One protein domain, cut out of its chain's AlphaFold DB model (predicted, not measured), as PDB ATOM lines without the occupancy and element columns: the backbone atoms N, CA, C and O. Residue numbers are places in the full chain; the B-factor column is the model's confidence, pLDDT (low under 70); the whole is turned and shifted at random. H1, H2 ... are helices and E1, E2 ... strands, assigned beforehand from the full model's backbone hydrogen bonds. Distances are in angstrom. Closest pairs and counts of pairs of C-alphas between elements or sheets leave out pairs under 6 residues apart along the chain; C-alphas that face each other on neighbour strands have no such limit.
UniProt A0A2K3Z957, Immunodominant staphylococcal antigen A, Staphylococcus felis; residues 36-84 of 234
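What this domain is: This is residues 36 to 84 of the 234 residues of the protein "Immunodominant staphylococcal antigen A" of Staphylococcus felis (UniProt A0A2K3Z957). A wall of three antiparallel strands, ordered E1, E2, E3, has the short helix H1 lying across one face, while tiny H2 only grazes the sheet. The printed part has 49 residues with two named helices, then three strands in a meander, each the antiparallel neighbour of the one before. It is mixed in class and compact, with radius of gyration of the C-alphas 10.3 A and spans of 30 by 19 by 15 A.

Where its parts are: E1, residues 58 to 65, is 22.8 A long; E2, 68 to 75, 23.8 A; E3, 79 to 83, 14.4 A, ending at C-alpha 83 (38.167, 17.240, 357.263). H1, residues 36 to 43, is 10.6 A long from C-alpha 36 (38.768, 10.508, 368.273); H2 is residues 47 to 50, 5.6 A.

How they stand to each other: Hairpin E1 and E2 has N 61 and O 72 within hydrogen-bond range, 2.8 A; hairpin E2 and E3 has N 71 and O 82, 2.8 A. H1 is on the sheet at a height of 8.6 A, across the strands, at 88 degrees to E2 on the local plane; its closest C-alphas to E3 are Ala 42 and Phe 83, 6.7 A. Every O i to N i+4 pair is within range in H1; H2 is too short for one.

The domain as a whole: The farthest C-alphas, Asp 66 and Thr 77, are 30.9 A apart. The printed part has no cut and no long link; pLDDT is under 70 at residues 45, 47 to 48 and 56.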
ATOM      1  N   ALA A  36      38.710  11.772 369.005       76.81
ATOM      2  CA  ALA A  36      38.768  10.508 368.273       76.81
ATOM      3  C   ALA A  36      37.401  10.091 367.706       76.81
ATOM      4  O   ALA A  36      37.330   9.662 366.558       76.81
ATOM      5  N   GLU A  37      36.319  10.278 368.470       79.12
ATOM      6  CA  GLU A  37      34.963  10.006 367.992       79.12
ATOM      7  C   GLU A  37      34.615  10.986 366.866       79.12
ATOM      8  O   GLU A  37      34.329  10.560 365.751       79.12
ATOM      9  N   LEU A  38      34.769  12.298 367.090       83.12
ATOM     10  CA  LEU A  38      34.512  13.313 366.058       83.12
ATOM     11  C   LEU A  38      35.274  13.057 364.743       83.12
ATOM     12  O   LEU A  38      34.706  13.224 363.662       83.12
ATOM     13  N   ALA A  39      36.532  12.616 364.821       84.19
ATOM     14  CA  ALA A  39      37.330  12.257 363.651       84.19
ATOM     15  C   ALA A  39      36.756  11.065 362.867       84.19
ATOM     16  O   ALA A  39      36.699  11.112 361.635       84.19
ATOM     17  N   GLU A  40      36.306  10.013 363.557       80.81
ATOM     18  CA  GLU A  40      35.686   8.836 362.937       80.81
ATOM     19  C   GLU A  40      34.351   9.202 362.270       80.81
ATOM     20  O   GLU A  40      34.094   8.823 361.126       80.81
ATOM     21  N   LEU A  41      33.544  10.033 362.935       80.31
ATOM     22  CA  LEU A  41      32.255  10.514 362.435       80.31
ATOM     23  C   LEU A  41      32.399  11.353 361.159       80.31
ATOM     24  O   LEU A  41      31.670  11.140 360.186       80.31
ATOM     25  N   ALA A  42      33.364  12.274 361.143       81.94
ATOM     26  CA  ALA A  42      33.685  13.058 359.956       81.94
ATOM     27  C   ALA A  42      34.212  12.158 358.827       81.94
ATOM     28  O   ALA A  42      33.692  12.204 357.712       81.94
ATOM     29  N   SER A  43      35.177  11.283 359.124       78.81
ATOM     30  CA  SER A  43      35.792  10.375 358.143       78.81
ATOM     31  C   SER A  43      34.799   9.391 357.512       78.81
ATOM     32  O   SER A  43      34.953   9.018 356.351       78.81
ATOM     33  N   SER A  44      33.763   8.997 358.258       78.56
ATOM     34  CA  SER A  44      32.656   8.147 357.797       78.56
ATOM     35  C   SER A  44      31.646   8.885 356.895       78.56
ATOM     36  O   SER A  44      30.788   8.256 356.275       78.56
ATOM     37  N   ASN A  45      31.735  10.220 356.798       68.31
ATOM     38  CA  ASN A  45      30.687  11.091 356.255       68.31
ATOM     39  C   ASN A  45      29.325  10.835 356.924       68.31
ATOM     40  O   ASN A  45      28.300  10.649 356.260       68.31
ATOM     41  N   ASP A  46      29.326  10.780 358.255       71.88
ATOM     42  CA  ASP A  46      28.122  10.477 359.014       71.88
ATOM     43  C   ASP A  46      27.045  11.565 358.806       71.88
ATOM     44  O   ASP A  46      27.324  12.758 358.980       71.88
ATOM     45  N   PRO A  47      25.800  11.197 358.441       60.53
ATOM     46  CA  PRO A  47      24.764  12.173 358.121       60.53
ATOM     47  C   PRO A  47      24.381  13.067 359.307       60.53
ATOM     48  O   PRO A  47      23.935  14.189 359.071       60.53
ATOM     49  N   SER A  48      24.574  12.629 360.557       66.81
ATOM     50  CA  SER A  48      24.227  13.411 361.755       66.81
ATOM     51  C   SER A  48      24.954  14.753 361.848       66.81
ATOM     52  O   SER A  48      24.356  15.737 362.283       66.81
ATOM     53  N   LEU A  49      26.194  14.834 361.350       79.81
ATOM     54  CA  LEU A  49      26.990  16.065 361.327       79.81
ATOM     55  C   LEU A  49      26.368  17.164 360.441       79.81
ATOM     56  O   LEU A  49      26.772  18.323 360.510       79.81
ATOM     57  N   ASN A  50      25.368  16.817 359.622       77.69
ATOM     58  CA  ASN A  50      24.573  17.752 358.822       77.69
ATOM     59  C   ASN A  50      23.198  18.071 359.439       77.69
ATOM     60  O   ASN A  50      22.497  18.943 358.934       77.69
ATOM     61  N   GLN A  51      22.795  17.363 360.499       72.94
ATOM     62  CA  GLN A  51      21.455  17.446 361.093       72.94
ATOM     63  C   GLN A  51      21.411  18.319 362.353       72.94
ATOM     64  O   GLN A  51      20.373  18.916 362.635       72.94
ATOM     65  N   HIS A  52      22.507  18.397 363.107       73.25
ATOM     66  CA  HIS A  52      22.628  19.225 364.310       73.25
ATOM     67  C   HIS A  52      24.102  19.577 364.596       73.25
ATOM     68  O   HIS A  52      24.997  18.836 364.179       73.25
ATOM     69  N   PRO A  53      24.384  20.669 365.333       78.94
ATOM     70  CA  PRO A  53      25.733  20.956 365.813       78.94
ATOM     71  C   PRO A  53      26.215  19.885 366.811       78.94
ATOM     72  O   PRO A  53      25.418  19.129 367.378       78.94
ATOM     73  N   ILE A  54      27.530  19.827 367.044       77.88
ATOM     74  CA  ILE A  54      28.133  18.893 368.014       77.88
ATOM     75  C   ILE A  54      27.897  19.339 369.468       77.88
ATOM     76  O   ILE A  54      27.707  18.499 370.348       77.88
ATOM     77  N   HIS A  55      27.786  20.650 369.704       75.25
ATOM     78  CA  HIS A  55      27.447  21.261 370.995       75.25
ATOM     79  C   HIS A  55      26.382  22.355 370.821       75.25
ATOM     80  O   HIS A  55      26.136  22.822 369.709       75.25
ATOM     81  N   GLU A  56      25.739  22.785 371.907       68.31
ATOM     82  CA  GLU A  56      24.879  23.973 371.868       68.31
ATOM     83  C   GLU A  56      25.708  25.267 371.905       68.31
ATOM     84  O   GLU A  56      26.805  25.311 372.463       68.31
ATOM     85  N   GLY A  57      25.166  26.343 371.330       70.56
ATOM     86  CA  GLY A  57      25.833  27.644 371.271       70.56
ATOM     87  C   GLY A  57      26.825  27.780 370.114       70.56
ATOM     88  O   GLY A  57      26.743  27.068 369.111       70.56
ATOM     89  N   ALA A  58      27.722  28.762 370.231       81.88
ATOM     90  CA  ALA A  58      28.731  29.079 369.226       81.88
ATOM     91  C   ALA A  58      30.104  28.521 369.625       81.88
ATOM     92  O   ALA A  58      30.510  28.652 370.779       81.88
ATOM     93  N   TYR A  59      30.812  27.928 368.667       83.25
ATOM     94  CA  TYR A  59      32.135  27.331 368.846       83.25
ATOM     95  C   TYR A  59      32.890  27.241 367.512       83.25
ATOM     96  O   TYR A  59      32.285  27.241 366.440       83.25
ATOM     97  N   ASP A  60      34.210  27.102 367.597       86.75
ATOM     98  CA  ASP A  60      35.114  26.774 366.493       86.75
ATOM     99  C   ASP A  60      36.164  25.809 367.064       86.75
ATOM    100  O   ASP A  60      36.970  26.185 367.919       86.75
ATOM    101  N   TYR A  61      36.073  24.537 366.677       84.94
ATOM    102  CA  TYR A  61      36.953  23.464 367.127       84.94
ATOM    103  C   TYR A  61      37.731  22.921 365.939       84.94
ATOM    104  O   TYR A  61      37.171  22.272 365.055       84.94
ATOM    105  N   THR A  62      39.043  23.142 365.953       89.62
ATOM    106  CA  THR A  62      39.968  22.618 364.949       89.62
ATOM    107  C   THR A  62      41.029  21.760 365.627       89.62
ATOM    108  O   THR A  62      41.729  22.225 366.524       89.62
ATOM    109  N   PHE A  63      41.187  20.514 365.185       85.75
ATOM    110  CA  PHE A  63      42.212  19.602 365.698       85.75
ATOM    111  C   PHE A  63      42.789  18.721 364.585       85.75
ATOM    112  O   PHE A  63      42.244  18.631 363.488       85.75
ATOM    113  N   THR A  64      43.926  18.079 364.850       85.81
ATOM    114  CA  THR A  64      44.563  17.142 363.912       85.81
ATOM    115  C   THR A  64      44.713  15.779 364.575       85.81
ATOM    116  O   THR A  64      45.222  15.698 365.690       85.81
ATOM    117  N   LEU A  65      44.289  14.717 363.888       81.12
ATOM    118  CA  LEU A  65      44.432  13.325 364.319       81.12
ATOM    119  C   LEU A  65      45.012  12.511 363.156       81.12
ATOM    120  O   LEU A  65      44.558  12.654 362.024       81.12
ATOM    121  N   ASP A  66      46.068  11.735 363.411       84.06
ATOM    122  CA  ASP A  66      46.809  10.955 362.398       84.06
ATOM    123  C   ASP A  66      47.240  11.754 361.145       84.06
ATOM    124  O   ASP A  66      47.338  11.236 360.034       84.06
ATOM    125  N   GLY A  67      47.517  13.052 361.325       81.69
ATOM    126  CA  GLY A  67      47.889  13.978 360.245       81.69
ATOM    127  C   GLY A  67      46.710  14.523 359.428       81.69
ATOM    128  O   GLY A  67      46.918  15.378 358.571       81.69
ATOM    129  N   VAL A  68      45.483  14.085 359.714       82.56
ATOM    130  CA  VAL A  68      44.243  14.609 359.135       82.56
ATOM    131  C   VAL A  68      43.734  15.755 360.009       82.56
ATOM    132  O   VAL A  68      43.543  15.582 361.212       82.56
ATOM    133  N   SER A  69      43.517  16.933 359.422       85.62
ATOM    134  CA  SER A  69      42.912  18.072 360.127       85.62
ATOM    135  C   SER A  69      41.393  18.048 359.997       85.62
ATOM    136  O   SER A  69      40.871  17.913 358.886       85.62
ATOM    137  N   TYR A  70      40.717  18.231 361.129       87.50
ATOM    138  CA  TYR A  70      39.269  18.287 361.298       87.50
ATOM    139  C   TYR A  70      38.877  19.662 361.841       87.50
ATOM    140  O   TYR A  70      39.575  20.210 362.694       87.50
ATOM    141  N   HIS A  71      37.758  20.195 361.366       91.00
ATOM    142  CA  HIS A  71      37.199  21.477 361.776       91.00
ATOM    143  C   HIS A  71      35.684  21.332 361.952       91.00
ATOM    144  O   HIS A  71      34.996  20.860 361.049       91.00
ATOM    145  N   PHE A  72      35.170  21.743 363.108       88.38
ATOM    146  CA  PHE A  72      33.751  21.758 363.458       88.38
ATOM    147  C   PHE A  72      33.403  23.133 364.013       88.38
ATOM    148  O   PHE A  72      34.050  23.597 364.949       88.38
ATOM    149  N   TRP A  73      32.350  23.763 363.502       89.62
ATOM    150  CA  TRP A  73      31.962  25.106 363.935       89.62
ATOM    151  C   TRP A  73      30.454  25.255 364.114       89.62
ATOM    152  O   TRP A  73      29.658  24.498 363.552       89.62
ATOM    153  N   SER A  74      30.072  26.258 364.899       86.06
ATOM    154  CA  SER A  74      28.708  26.754 365.056       86.06
ATOM    155  C   SER A  74      28.741  28.241 365.390       86.06
ATOM    156  O   SER A  74      29.567  28.684 366.183       86.06
ATOM    157  N   ASN A  75      27.801  29.018 364.853       81.12
ATOM    158  CA  ASN A  75      27.522  30.385 365.309       81.12
ATOM    159  C   ASN A  75      26.246  30.471 366.177       81.12
ATOM    160  O   ASN A  75      25.747  31.560 366.452       81.12
ATOM    161  N   GLY A  76      25.695  29.323 366.589       77.25
ATOM    162  CA  GLY A  76      24.436  29.199 367.331       77.25
ATOM    163  C   GLY A  76      23.171  29.237 366.460       77.25
ATOM    164  O   GLY A  76      22.087  28.978 366.968       77.25
ATOM    165  N   THR A  77      23.288  29.541 365.162       77.62
ATOM    166  CA  THR A  77      22.185  29.503 364.173       77.62
ATOM    167  C   THR A  77      22.514  28.600 362.980       77.62
ATOM    168  O   THR A  77      21.640  27.936 362.430       77.62
ATOM    169  N   GLN A  78      23.782  28.567 362.586       81.25
ATOM    170  CA  GLN A  78      24.366  27.732 361.544       81.25
ATOM    171  C   GLN A  78      25.540  26.962 362.142       81.25
ATOM    172  O   GLN A  78      26.188  27.444 363.072       81.25
ATOM    173  N   PHE A  79      25.822  25.796 361.579       87.81
ATOM    174  CA  PHE A  79      26.926  24.931 361.966       87.81
ATOM    175  C   PHE A  79      27.458  24.198 360.737       87.81
ATOM    176  O   PHE A  79      26.789  24.132 359.701       87.81
ATOM    177  N   GLY A  80      28.655  23.640 360.852       86.12
ATOM    178  CA  GLY A  80      29.268  22.869 359.781       86.12
ATOM    179  C   GLY A  80      30.489  22.097 360.251       86.12
ATOM    180  O   GLY A  80      30.953  22.241 361.384       86.12
ATOM    181  N   TRP A  81      30.998  21.257 359.358       89.88
ATOM    182  CA  TRP A  81      32.134  20.388 359.624       89.88
ATOM    183  C   TRP A  81      32.916  20.124 358.336       89.88
ATOM    184  O   TRP A  81      32.347  20.073 357.240       89.88
ATOM    185  N   SER A  82      34.222  19.929 358.465       87.06
ATOM    186  CA  SER A  82      35.075  19.472 357.374       87.06
ATOM    187  C   SER A  82      36.311  18.736 357.888       87.06
ATOM    188  O   SER A  82      36.789  18.974 358.995       87.06
ATOM    189  N   PHE A  83      36.852  17.842 357.065       88.12
ATOM    190  CA  PHE A  83      38.167  17.240 357.263       88.12
ATOM    191  C   PHE A  83      38.882  17.120 355.924       88.12
ATOM    192  O   PHE A  83      38.276  16.733 354.929       88.12
ATOM    193  N   ASN A  84      40.168  17.468 355.864       83.62
ATOM    194  CA  ASN A  84      40.995  17.307 354.655       83.62
ATOM    195  C   ASN A  84      40.354  17.842 353.337       83.62
ATOM    196  O   ASN A  84      40.574  17.293 352.257       83.62
TER     197      ASN A  84